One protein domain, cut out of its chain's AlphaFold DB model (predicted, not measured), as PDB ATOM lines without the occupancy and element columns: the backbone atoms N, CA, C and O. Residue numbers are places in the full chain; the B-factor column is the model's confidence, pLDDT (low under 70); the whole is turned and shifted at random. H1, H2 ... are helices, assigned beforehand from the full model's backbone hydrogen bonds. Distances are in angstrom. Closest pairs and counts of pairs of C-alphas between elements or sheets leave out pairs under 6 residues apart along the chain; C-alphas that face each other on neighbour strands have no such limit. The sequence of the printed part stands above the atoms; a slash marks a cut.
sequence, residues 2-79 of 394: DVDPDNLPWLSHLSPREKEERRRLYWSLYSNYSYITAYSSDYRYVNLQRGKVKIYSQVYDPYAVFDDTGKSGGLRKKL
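AT A GLANCE: This is residues 2 to 79 of the 394 residues of an uncharacterized protein of Rhizoclosmatium globosum (UniProt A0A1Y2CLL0). There is little regular structure: after an unnamed stretch, residues 2 to 15, one long helix, H1, runs along the length. The long unnamed stretch 40 to 72 then folds back along it to a short helix, H2, which packs on H1. The printed part has 78 residues, with H1 then H2 and no named strand; the class is all helix, with 31 residues in named elements, under half. It is flat, spanning 46 by 31 by 16 A, and only just loose, close to compact, with a radius of gyration of the C-alphas of 13.9 A.

HOW THE PARTS SIT: H1, residues 16 to 39, touches H2, residues 73 to 79, with its residues 24 to 31 alone; the closest C-alphas, of Ser 31 and Lys 77, are 6.6 A apart. They run the same way at a steep tilt of 36 degrees, only just past shallow. Every O i to N i+4 pair is within hydrogen-bond range in H2, and 19 of 20 in H1.

IN THESE COORDINATES: H1 measures 35.3 A from C-alpha 16 at (29.743, -35.624, 41.150) to C-alpha 39. H2 measures 10.1 A and ends with C-alpha 79 at (7.281, -35.321, 32.875).

THE WHOLE: The two C-alphas farthest apart, of Ser 41 and Pro 62, are 46.0 A apart. The printed part has no cut, and the link H1 to H2 is long. Residues 68 to 71 have pLDDT under 70.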
ATOM      1  N   ASP A   2      22.153 -26.698  28.443       88.38
ATOM      2  CA  ASP A   2      21.337 -27.713  27.774       88.38
ATOM      3  C   ASP A   2      22.126 -28.937  27.272       88.38
ATOM      4  O   ASP A   2      21.650 -29.692  26.433       88.38
ATOM      5  N   VAL A   3      23.339 -29.147  27.786       94.06
ATOM      6  CA  VAL A   3      24.155 -30.341  27.533       94.06
ATOM      7  C   VAL A   3      24.578 -30.894  28.885       94.06
ATOM      8  O   VAL A   3      25.014 -30.120  29.746       94.06
ATOM      9  N   ASP A   4      24.430 -32.209  29.079       96.12
ATOM     10  CA  ASP A   4      24.816 -32.863  30.329       96.12
ATOM     11  C   ASP A   4      26.281 -32.554  30.680       96.12
ATOM     12  O   ASP A   4      27.138 -32.640  29.794       96.12
ATOM     13  N   PRO A   5      26.601 -32.213  31.943       96.00
ATOM     14  CA  PRO A   5      27.979 -31.943  32.343       96.00
ATOM     15  C   PRO A   5      28.949 -33.097  32.067       96.00
ATOM     16  O   PRO A   5      30.128 -32.831  31.861       96.00
ATOM     17  N   ASP A   6      28.484 -34.350  32.013       95.88
ATOM     18  CA  ASP A   6      29.345 -35.488  31.662       95.88
ATOM     19  C   ASP A   6      29.816 -35.459  30.203       95.88
ATOM     20  O   ASP A   6      30.839 -36.056  29.877       95.88
ATOM     21  N   ASN A   7      29.103 -34.746  29.332       96.19
ATOM     22  CA  ASN A   7      29.408 -34.655  27.907       96.19
ATOM     23  C   ASN A   7      30.254 -33.415  27.557       96.19
ATOM     24  O   ASN A   7      30.472 -33.140  26.378       96.19
ATOM     25  N   LEU A   8      30.705 -32.642  28.554       95.12
ATOM     26  CA  LEU A   8      31.457 -31.399  28.366       95.12
ATOM     27  C   LEU A   8      32.899 -31.566  28.879       95.12
ATOM     28  O   LEU A   8      33.114 -31.503  30.091       95.12
ATOM     29  N   PRO A   9      33.908 -31.729  27.996       95.81
ATOM     30  CA  PRO A   9      35.287 -32.018  28.408       95.81
ATOM     31  C   PRO A   9      35.888 -30.985  29.366       95.81
ATOM     32  O   PRO A   9      36.624 -31.342  30.279       95.81
ATOM     33  N   TRP A  10      35.542 -29.705  29.207       95.56
ATOM     34  CA  TRP A  10      36.025 -28.629  30.078       95.56
ATOM     35  C   TRP A  10      35.387 -28.626  31.477       95.56
ATOM     36  O   TRP A  10      35.816 -27.854  32.327       95.56
ATOM     37  N   LEU A  11      34.385 -29.474  31.737       95.88
ATOM     38  CA  LEU A  11      33.765 -29.677  33.053       95.88
ATOM     39  C   LEU A  11      34.185 -31.003  33.708       95.88
ATOM     40  O   LEU A  11      33.587 -31.413  34.701       95.88
ATOM     41  N   SER A  12      35.210 -31.679  33.180       95.81
ATOM     42  CA  SER A  12      35.713 -32.941  33.744       95.81
ATOM     43  C   SER A  12      36.242 -32.802  35.175       95.81
ATOM     44  O   SER A  12      36.248 -33.783  35.912       95.81
ATOM     45  N   HIS A  13      36.640 -31.589  35.569       96.44
ATOM     46  CA  HIS A  13      37.133 -31.255  36.904       96.44
ATOM     47  C   HIS A  13      36.027 -31.130  37.965       96.44
ATOM     48  O   HIS A  13      36.351 -31.074  39.148       96.44
ATOM     49  N   LEU A  14      34.749 -31.072  37.569       96.38
ATOM     50  CA  LEU A  14      33.637 -30.973  38.515       96.38
ATOM     51  C   LEU A  14      33.431 -32.296  39.259       96.38
ATOM     52  O   LEU A  14      33.365 -33.371  38.651       96.38
ATOM     53  N   SER A  15      33.240 -32.197  40.569       95.31
ATOM     54  CA  SER A  15      32.815 -33.301  41.423       95.31
ATOM     55  C   SER A  15      31.434 -33.839  41.008       95.31
ATOM     56  O   SER A  15      30.636 -33.125  40.387       95.31
ATOM     57  N   PRO A  16      31.084 -35.088  41.380       93.12
ATOM     58  CA  PRO A  16      29.743 -35.624  41.150       93.12
ATOM     59  C   PRO A  16      28.630 -34.722  41.699       93.12
ATOM     60  O   PRO A  16      27.607 -34.545  41.040       93.12
ATOM     61  N   ARG A  17      28.859 -34.097  42.863       93.31
ATOM     62  CA  ARG A  17      27.938 -33.135  43.476       93.31
ATOM     63  C   ARG A  17      27.715 -31.903  42.596       93.31
ATOM     64  O   ARG A  17      26.568 -31.573  42.319       93.31
ATOM     65  N   GLU A  18      28.775 -31.248  42.130       94.38
ATOM     66  CA  GLU A  18      28.666 -30.029  41.308       94.38
ATOM     67  C   GLU A  18      27.997 -30.307  39.956       94.38
ATOM     68  O   GLU A  18      27.192 -29.514  39.455       94.38
ATOM     69  N   LYS A  19      28.292 -31.465  39.356       94.94
ATOM     70  CA  LYS A  19      27.598 -31.919  38.144       94.94
ATOM     71  C   LYS A  19      26.102 -32.091  38.399       94.94
ATOM     72  O   LYS A  19      25.287 -31.694  37.566       94.94
ATOM     73  N   GLU A  20      25.743 -32.647  39.549       94.38
ATOM     74  CA  GLU A  20      24.355 -32.868  39.927       94.38
ATOM     75  C   GLU A  20      23.605 -31.568  40.242       94.38
ATOM     76  O   GLU A  20      22.494 -31.363  39.748       94.38
ATOM     77  N   GLU A  21      24.234 -30.634  40.962       92.88
ATOM     78  CA  GLU A  21      23.723 -29.271  41.170       92.88
ATOM     79  C   GLU A  21      23.402 -28.604  39.824       92.88
ATOM     80  O   GLU A  21      22.317 -28.048  39.629       92.88
ATOM     81  N   ARG A  22      24.294 -28.749  38.836       94.31
ATOM     82  CA  ARG A  22      24.074 -28.231  37.482       94.31
ATOM     83  C   ARG A  22      22.880 -28.887  36.772       94.31
ATOM     84  O   ARG A  22      22.129 -28.172  36.105       94.31
ATOM     85  N   ARG A  23      22.669 -30.206  36.906       94.38
ATOM     86  CA  ARG A  23      21.483 -30.897  36.348       94.38
ATOM     87  C   ARG A  23      20.192 -30.405  36.996       94.38
ATOM     88  O   ARG A  23      19.227 -30.125  36.288       94.38
ATOM     89  N   ARG A  24      20.177 -30.251  38.322       92.25
ATOM     90  CA  ARG A  24      19.022 -29.736  39.077       92.25
ATOM     91  C   ARG A  24      18.669 -28.310  38.661       92.25
ATOM     92  O   ARG A  24      17.499 -28.026  38.407       92.25
ATOM     93  N   LEU A  25      19.675 -27.447  38.500       92.56
ATOM     94  CA  LEU A  25      19.498 -26.092  37.974       92.56
ATOM     95  C   LEU A  25      18.922 -26.105  36.555       92.56
ATOM     96  O   LEU A  25      17.957 -25.391  36.291       92.56
ATOM     97  N   TYR A  26      19.461 -26.940  35.658       93.94
ATOM     98  CA  TYR A  26      18.917 -27.091  34.306       93.94
ATOM     99  C   TYR A  26      17.435 -27.475  34.336       93.94
ATOM    100  O   TYR A  26      16.623 -26.776  33.737       93.94
ATOM    101  N   TRP A  27      17.063 -28.538  35.055       92.75
ATOM    102  CA  TRP A  27      15.677 -29.017  35.082       92.75
ATOM    103  C   TRP A  27      14.720 -28.035  35.757       92.75
ATOM    104  O   TRP A  27      13.572 -27.924  35.335       92.75
ATOM    105  N   SER A  28      15.180 -27.276  36.757       91.75
ATOM    106  CA  SER A  28      14.377 -26.209  37.358       91.75
ATOM    107  C   SER A  28      14.111 -25.069  36.373       91.75
ATOM    108  O   SER A  28      12.978 -24.607  36.258       91.75
ATOM    109  N   LEU A  29      15.137 -24.628  35.636       92.69
ATOM    110  CA  LEU A  29      14.995 -23.584  34.619       92.69
ATOM    111  C   LEU A  29      14.161 -24.062  33.428       92.69
ATOM    112  O   LEU A  29      13.318 -23.317  32.941       92.69
ATOM    113  N   TYR A  30      14.376 -25.302  32.984       94.12
ATOM    114  CA  TYR A  30      13.634 -25.910  31.885       94.12
ATOM    115  C   TYR A  30      12.154 -26.072  32.236       94.12
ATOM    116  O   TYR A  30      11.313 -25.680  31.440       94.12
ATOM    117  N   SER A  31      11.826 -26.556  33.439       92.88
ATOM    118  CA  SER A  31      10.432 -26.660  33.894       92.88
ATOM    119  C   SER A  31       9.742 -25.291  33.936       92.88
ATOM    120  O   SER A  31       8.683 -25.122  33.334       92.88
ATOM    121  N   ASN A  32      10.385 -24.274  34.525       92.88
ATOM    122  CA  ASN A  32       9.854 -22.907  34.542       92.88
ATOM    123  C   ASN A  32       9.670 -22.332  33.132       92.88
ATOM    124  O   ASN A  32       8.653 -21.703  32.847       92.88
ATOM    125  N   TYR A  33      10.649 -22.545  32.248       94.69
ATOM    126  CA  TYR A  33      10.564 -22.128  30.854       94.69
ATOM    127  C   TYR A  33       9.371 -22.790  30.159       94.69
ATOM    128  O   TYR A  33       8.514 -22.078  29.639       94.69
ATOM    129  N   SER A  34       9.266 -24.122  30.218       95.25
ATOM    130  CA  SER A  34       8.166 -24.873  29.613       95.25
ATOM    131  C   SER A  34       6.814 -24.400  30.144       95.25
ATOM    132  O   SER A  34       5.922 -24.109  29.348       95.25
ATOM    133  N   TYR A  35       6.687 -24.222  31.462       95.00
ATOM    134  CA  TYR A  35       5.475 -23.697  32.087       95.00
ATOM    135  C   TYR A  35       5.094 -22.320  31.527       95.00
ATOM    136  O   TYR A  35       3.980 -22.144  31.042       95.00
ATOM    137  N   ILE A  36       6.030 -21.363  31.490       94.44
ATOM    138  CA  ILE A  36       5.787 -20.020  30.935       94.44
ATOM    139  C   ILE A  36       5.369 -20.091  29.462       94.44
ATOM    140  O   ILE A  36       4.436 -19.395  29.061       94.44
ATOM    141  N   THR A  37       6.017 -20.932  28.649       94.56
ATOM    142  CA  THR A  37       5.657 -21.075  27.227       94.56
ATOM    143  C   THR A  37       4.276 -21.691  27.005       94.56
ATOM    144  O   THR A  37       3.659 -21.437  25.971       94.56
ATOM    145  N   ALA A  38       3.765 -22.461  27.972       95.56
ATOM    146  CA  ALA A  38       2.459 -23.100  27.883       95.56
ATOM    147  C   ALA A  38       1.291 -22.111  28.055       95.56
ATOM    148  O   ALA A  38       0.236 -22.326  27.462       95.56
ATOM    149  N   TYR A  39       1.460 -21.027  28.827       93.06
ATOM    150  CA  TYR A  39       0.368 -20.081  29.114       93.06
ATOM    151  C   TYR A  39       0.618 -18.629  28.678       93.06
ATOM    152  O   TYR A  39      -0.337 -17.862  28.505       93.06
ATOM    153  N   SER A  40       1.872 -18.211  28.499       90.50
ATOM    154  CA  SER A  40       2.203 -16.830  28.135       90.50
ATOM    155  C   SER A  40       2.206 -16.640  26.620       90.50
ATOM    156  O   SER A  40       2.632 -17.503  25.857       90.50
ATOM    157  N   SER A  41       1.688 -15.507  26.146       82.12
ATOM    158  CA  SER A  41       1.814 -15.081  24.741       82.12
ATOM    159  C   SER A  41       3.100 -14.288  24.501       82.12
ATOM    160  O   SER A  41       3.585 -14.249  23.374       82.12
ATOM    161  N   ASP A  42       3.682 -13.745  25.571       82.31
ATOM    162  CA  ASP A  42       4.838 -12.853  25.554       82.31
ATOM    163  C   ASP A  42       6.061 -13.548  26.163       82.31
ATOM    164  O   ASP A  42       6.638 -13.104  27.157       82.31
ATOM    165  N   TYR A  43       6.453 -14.689  25.594       82.75
ATOM    166  CA  TYR A  43       7.680 -15.383  25.988       82.75
ATOM    167  C   TYR A  43       8.788 -15.183  24.953       82.75
ATOM    168  O   TYR A  43       8.549 -15.046  23.752       82.75
ATOM    169  N   ARG A  44      10.038 -15.189  25.422       83.88
ATOM    170  CA  ARG A  44      11.204 -15.239  24.536       83.88
ATOM    171  C   ARG A  44      11.485 -16.690  24.196       83.88
ATOM    172  O   ARG A  44      11.688 -17.495  25.101       83.88
ATOM    173  N   TYR A  45      11.512 -17.012  22.908       85.62
ATOM    174  CA  TYR A  45      11.910 -18.339  22.462       85.62
ATOM    175  C   TYR A  45      13.371 -18.597  22.839       85.62
ATOM    176  O   TYR A  45      14.267 -17.846  22.451       85.62
ATOM    177  N   VAL A  46      13.601 -19.669  23.592       85.19
ATOM    178  CA  VAL A  46      14.929 -20.186  23.906       85.19
ATOM    179  C   VAL A  46      15.017 -21.588  23.323       85.19
ATOM    180  O   VAL A  46      14.200 -22.456  23.630       85.19
ATOM    181  N   ASN A  47      16.013 -21.820  22.470       82.06
ATOM    182  CA  ASN A  47      16.255 -23.134  21.889       82.06
ATOM    183  C   ASN A  47      16.927 -24.054  22.924       82.06
ATOM    184  O   ASN A  47      18.144 -24.224  22.908       82.06
ATOM    185  N   LEU A  48      16.143 -24.587  23.864       82.50
ATOM    186  CA  LEU A  48      16.598 -25.591  24.826       82.50
ATOM    187  C   LEU A  48      16.389 -26.986  24.238       82.50
ATOM    188  O   LEU A  48      15.269 -27.372  23.904       82.50
ATOM    189  N   GLN A  49      17.468 -27.754  24.108       79.19
ATOM    190  CA  GLN A  49      17.407 -29.082  23.504       79.19
ATOM    191  C   GLN A  49      16.876 -30.125  24.496       79.19
ATOM    192  O   GLN A  49      17.522 -30.456  25.492       79.19
ATOM    193  N   ARG A  50      15.698 -30.686  24.197       81.81
ATOM    194  CA  ARG A  50      15.063 -31.743  24.998       81.81
ATOM    195  C   ARG A  50      15.941 -33.001  25.040       81.81
ATOM    196  O   ARG A  50      16.489 -33.425  24.026       81.81
ATOM    197  N   GLY A  51      16.054 -33.613  26.220       85.12
ATOM    198  CA  GLY A  51      16.675 -34.934  26.399       85.12
ATOM    199  C   GLY A  51      18.208 -34.978  26.387       85.12
ATOM    200  O   GLY A  51      18.773 -36.064  26.453       85.12
ATOM    201  N   LYS A  52      18.899 -33.832  26.331       91.69
ATOM    202  CA  LYS A  52      20.374 -33.780  26.322       91.69
ATOM    203  C   LYS A  52      21.036 -33.695  27.695       91.69
ATOM    204  O   LYS A  52      22.261 -33.770  27.789       91.69
ATOM    205  N   VAL A  53      20.236 -33.543  28.743       94.44
ATOM    206  CA  VAL A  53      20.672 -33.529  30.141       94.44
ATOM    207  C   VAL A  53      20.033 -34.722  30.833       94.44
ATOM    208  O   VAL A  53      18.826 -34.939  30.690       94.44
ATOM    209  N   LYS A  54      20.829 -35.515  31.558       94.75
ATOM    210  CA  LYS A  54      20.317 -36.659  32.316       94.75
ATOM    211  C   LYS A  54      19.313 -36.174  33.357       94.75
ATOM    212  O   LYS A  54      19.394 -35.047  33.854       94.75
ATOM    213  N   ILE A  55      18.355 -37.033  33.687       92.69
ATOM    214  CA  ILE A  55      17.461 -36.793  34.818       92.69
ATOM    215  C   ILE A  55      18.324 -36.707  36.076       92.69
ATOM    216  O   ILE A  55      19.225 -37.524  36.260       92.69
ATOM    217  N   TYR A  56      18.070 -35.693  36.898       89.94
ATOM    218  CA  TYR A  56      18.810 -35.514  38.136       89.94
ATOM    219  C   TYR A  56      18.447 -36.624  39.141       89.94
ATOM    220  O   TYR A  56      17.296 -37.063  39.211       89.94
ATOM    221  N   SER A  57      19.429 -37.082  39.906       89.19
ATOM    222  CA  SER A  57      19.347 -38.164  40.884       89.19
ATOM    223  C   SER A  57      19.887 -37.727  42.249       89.19
ATOM    224  O   SER A  57      20.378 -36.610  42.441       89.19
ATOM    225  N   GLN A  58      19.779 -38.610  43.240       89.31
ATOM    226  CA  GLN A  58      20.383 -38.376  44.545       89.31
ATOM    227  C   GLN A  58      21.899 -38.612  44.500       89.31
ATOM    228  O   GLN A  58      22.367 -39.532  43.830       89.31
ATOM    229  N   VAL A  59      22.654 -37.783  45.224       89.31
ATOM    230  CA  VAL A  59      24.095 -37.955  45.476       89.31
ATOM    231  C   VAL A  59      24.293 -38.128  46.980       89.31
ATOM    232  O   VAL A  59      23.582 -37.499  47.770       89.31
ATOM    233  N   TYR A  60      25.236 -38.991  47.360       89.19
ATOM    234  CA  TYR A  60      25.542 -39.336  48.749       89.19
ATOM    235  C   TYR A  60      26.992 -38.977  49.081       89.19
ATOM    236  O   TYR A  60      27.890 -39.388  48.349       89.19
ATOM    237  N   ASP A  61      27.205 -38.225  50.165       83.31
ATOM    238  CA  ASP A  61      28.534 -37.840  50.661       83.31
ATOM    239  C   ASP A  61      28.521 -37.425  52.158       83.31
ATOM    240  O   ASP A  61      28.313 -36.253  52.474       83.31
ATOM    241  N   PRO A  62      28.682 -38.357  53.124       85.94
ATOM    242  CA  PRO A  62      28.297 -39.773  53.058       85.94
ATOM    243  C   PRO A  62      26.768 -39.961  53.126       85.94
ATOM    244  O   PRO A  62      26.255 -41.048  52.863       85.94
ATOM    245  N   TYR A  63      26.036 -38.902  53.478       88.75
ATOM    246  CA  TYR A  63      24.576 -38.860  53.547       88.75
ATOM    247  C   TYR A  63      23.991 -38.200  52.296       88.75
ATOM    248  O   TYR A  63      24.719 -37.656  51.467       88.75
ATOM    249  N   ALA A  64      22.669 -38.252  52.152       86.31
ATOM    250  CA  ALA A  64      21.951 -37.566  51.086       86.31
ATOM    251  C   ALA A  64      22.317 -36.066  51.051       86.31
ATOM    252  O   ALA A  64      22.115 -35.360  52.033       86.31
ATOM    253  N   VAL A  65      22.862 -35.597  49.922       86.38
ATOM    254  CA  VAL A  65      23.321 -34.203  49.757       86.38
ATOM    255  C   VAL A  65      22.168 -33.245  49.461       86.38
ATOM    256  O   VAL A  65      22.189 -32.095  49.887       86.38
ATOM    257  N   PHE A  66      21.177 -33.704  48.698       85.56
ATOM    258  CA  PHE A  66      20.010 -32.907  48.332       85.56
ATOM    259  C   PHE A  66      18.789 -33.347  49.124       85.56
ATOM    260  O   PHE A  66      18.610 -34.552  49.322       85.56
ATOM    261  N   ASP A  67      17.937 -32.387  49.482       77.88
ATOM    262  CA  ASP A  67      16.631 -32.679  50.062       77.88
ATOM    263  C   ASP A  67      15.840 -33.594  49.125       77.88
ATOM    264  O   ASP A  67      15.759 -33.380  47.904       77.88
ATOM    265  N   ASP A  68      15.301 -34.658  49.714       63.53
ATOM    266  CA  ASP A  68      14.574 -35.685  48.993       63.53
ATOM    267  C   ASP A  68      13.226 -35.105  48.556       63.53
ATOM    268  O   ASP A  68      12.252 -35.080  49.303       63.53
ATOM    269  N   THR A  69      13.135 -34.643  47.311       62.75
ATOM    270  CA  THR A  69      11.843 -34.398  46.650       62.75
ATOM    271  C   THR A  69      11.185 -35.734  46.261       62.75
ATOM    272  O   THR A  69      10.660 -35.864  45.154       62.75
ATOM    273  N   GLY A  70      11.293 -36.755  47.106       62.72
ATOM    274  CA  GLY A  70      10.957 -38.144  46.818       62.72
ATOM    275  C   GLY A  70      11.875 -38.822  45.792       62.72
ATOM    276  O   GLY A  70      12.522 -38.187  44.945       62.72
ATOM    277  N   LYS A  71      11.816 -40.160  45.785       66.00
ATOM    278  CA  LYS A  71      12.605 -41.066  44.922       66.00
ATOM    279  C   LYS A  71      12.497 -40.756  43.423       66.00
ATOM    280  O   LYS A  71      13.391 -41.100  42.655       66.00
ATOM    281  N   SER A  72      11.420 -40.083  43.016       80.44
ATOM    282  CA  SER A  72      11.094 -39.791  41.615       80.44
ATOM    283  C   SER A  72      11.175 -38.305  41.252       80.44
ATOM    284  O   SER A  72      10.749 -37.935  40.161       80.44
ATOM    285  N   GLY A  73      11.707 -37.432  42.119       84.50
ATOM    286  CA  GLY A  73      11.696 -35.974  41.915       84.50
ATOM    287  C   GLY A  73      12.181 -35.513  40.534       84.50
ATOM    288  O   GLY A  73      11.501 -34.731  39.869       84.50
ATOM    289  N   GLY A  74      13.311 -36.051  40.058       89.12
ATOM    290  CA  GLY A  74      13.850 -35.729  38.733       89.12
ATOM    291  C   GLY A  74      12.949 -36.159  37.580       89.12
ATOM    292  O   GLY A  74      12.740 -35.394  36.634       89.12
ATOM    293  N   LEU A  75      12.376 -37.360  37.669       91.44
ATOM    294  CA  LEU A  75      11.452 -37.867  36.660       91.44
ATOM    295  C   LEU A  75      10.160 -37.043  36.633       91.44
ATOM    296  O   LEU A  75       9.702 -36.685  35.551       91.44
ATOM    297  N   ARG A  76       9.616 -36.678  37.803       91.06
ATOM    298  CA  ARG A  76       8.403 -35.853  37.912       91.06
ATOM    299  C   ARG A  76       8.572 -34.507  37.212       91.06
ATOM    300  O   ARG A  76       7.800 -34.198  36.308       91.06
ATOM    301  N   LYS A  77       9.647 -33.769  37.522       91.00
ATOM    302  CA  LYS A  77       9.935 -32.481  36.863       91.00
ATOM    303  C   LYS A  77      10.101 -32.613  35.351       91.00
ATOM    304  O   LYS A  77       9.665 -31.735  34.610       91.00
ATOM    305  N   LYS A  78      10.729 -33.696  34.880       93.31
ATOM    306  CA  LYS A  78      10.839 -33.967  33.442       93.31
ATOM    307  C   LYS A  78       9.460 -34.175  32.812       93.31
ATOM    308  O   LYS A  78       9.196 -33.587  31.769       93.31
ATOM    309  N   LEU A  79       8.613 -35.014  33.407       94.50
ATOM    310  CA  LEU A  79       7.281 -35.321  32.875       94.50
ATOM    311  C   LEU A  79       6.387 -34.076  32.835       94.50
ATOM    312  O   LEU A  79       5.754 -33.821  31.816       94.50
TER     313      LEU A  79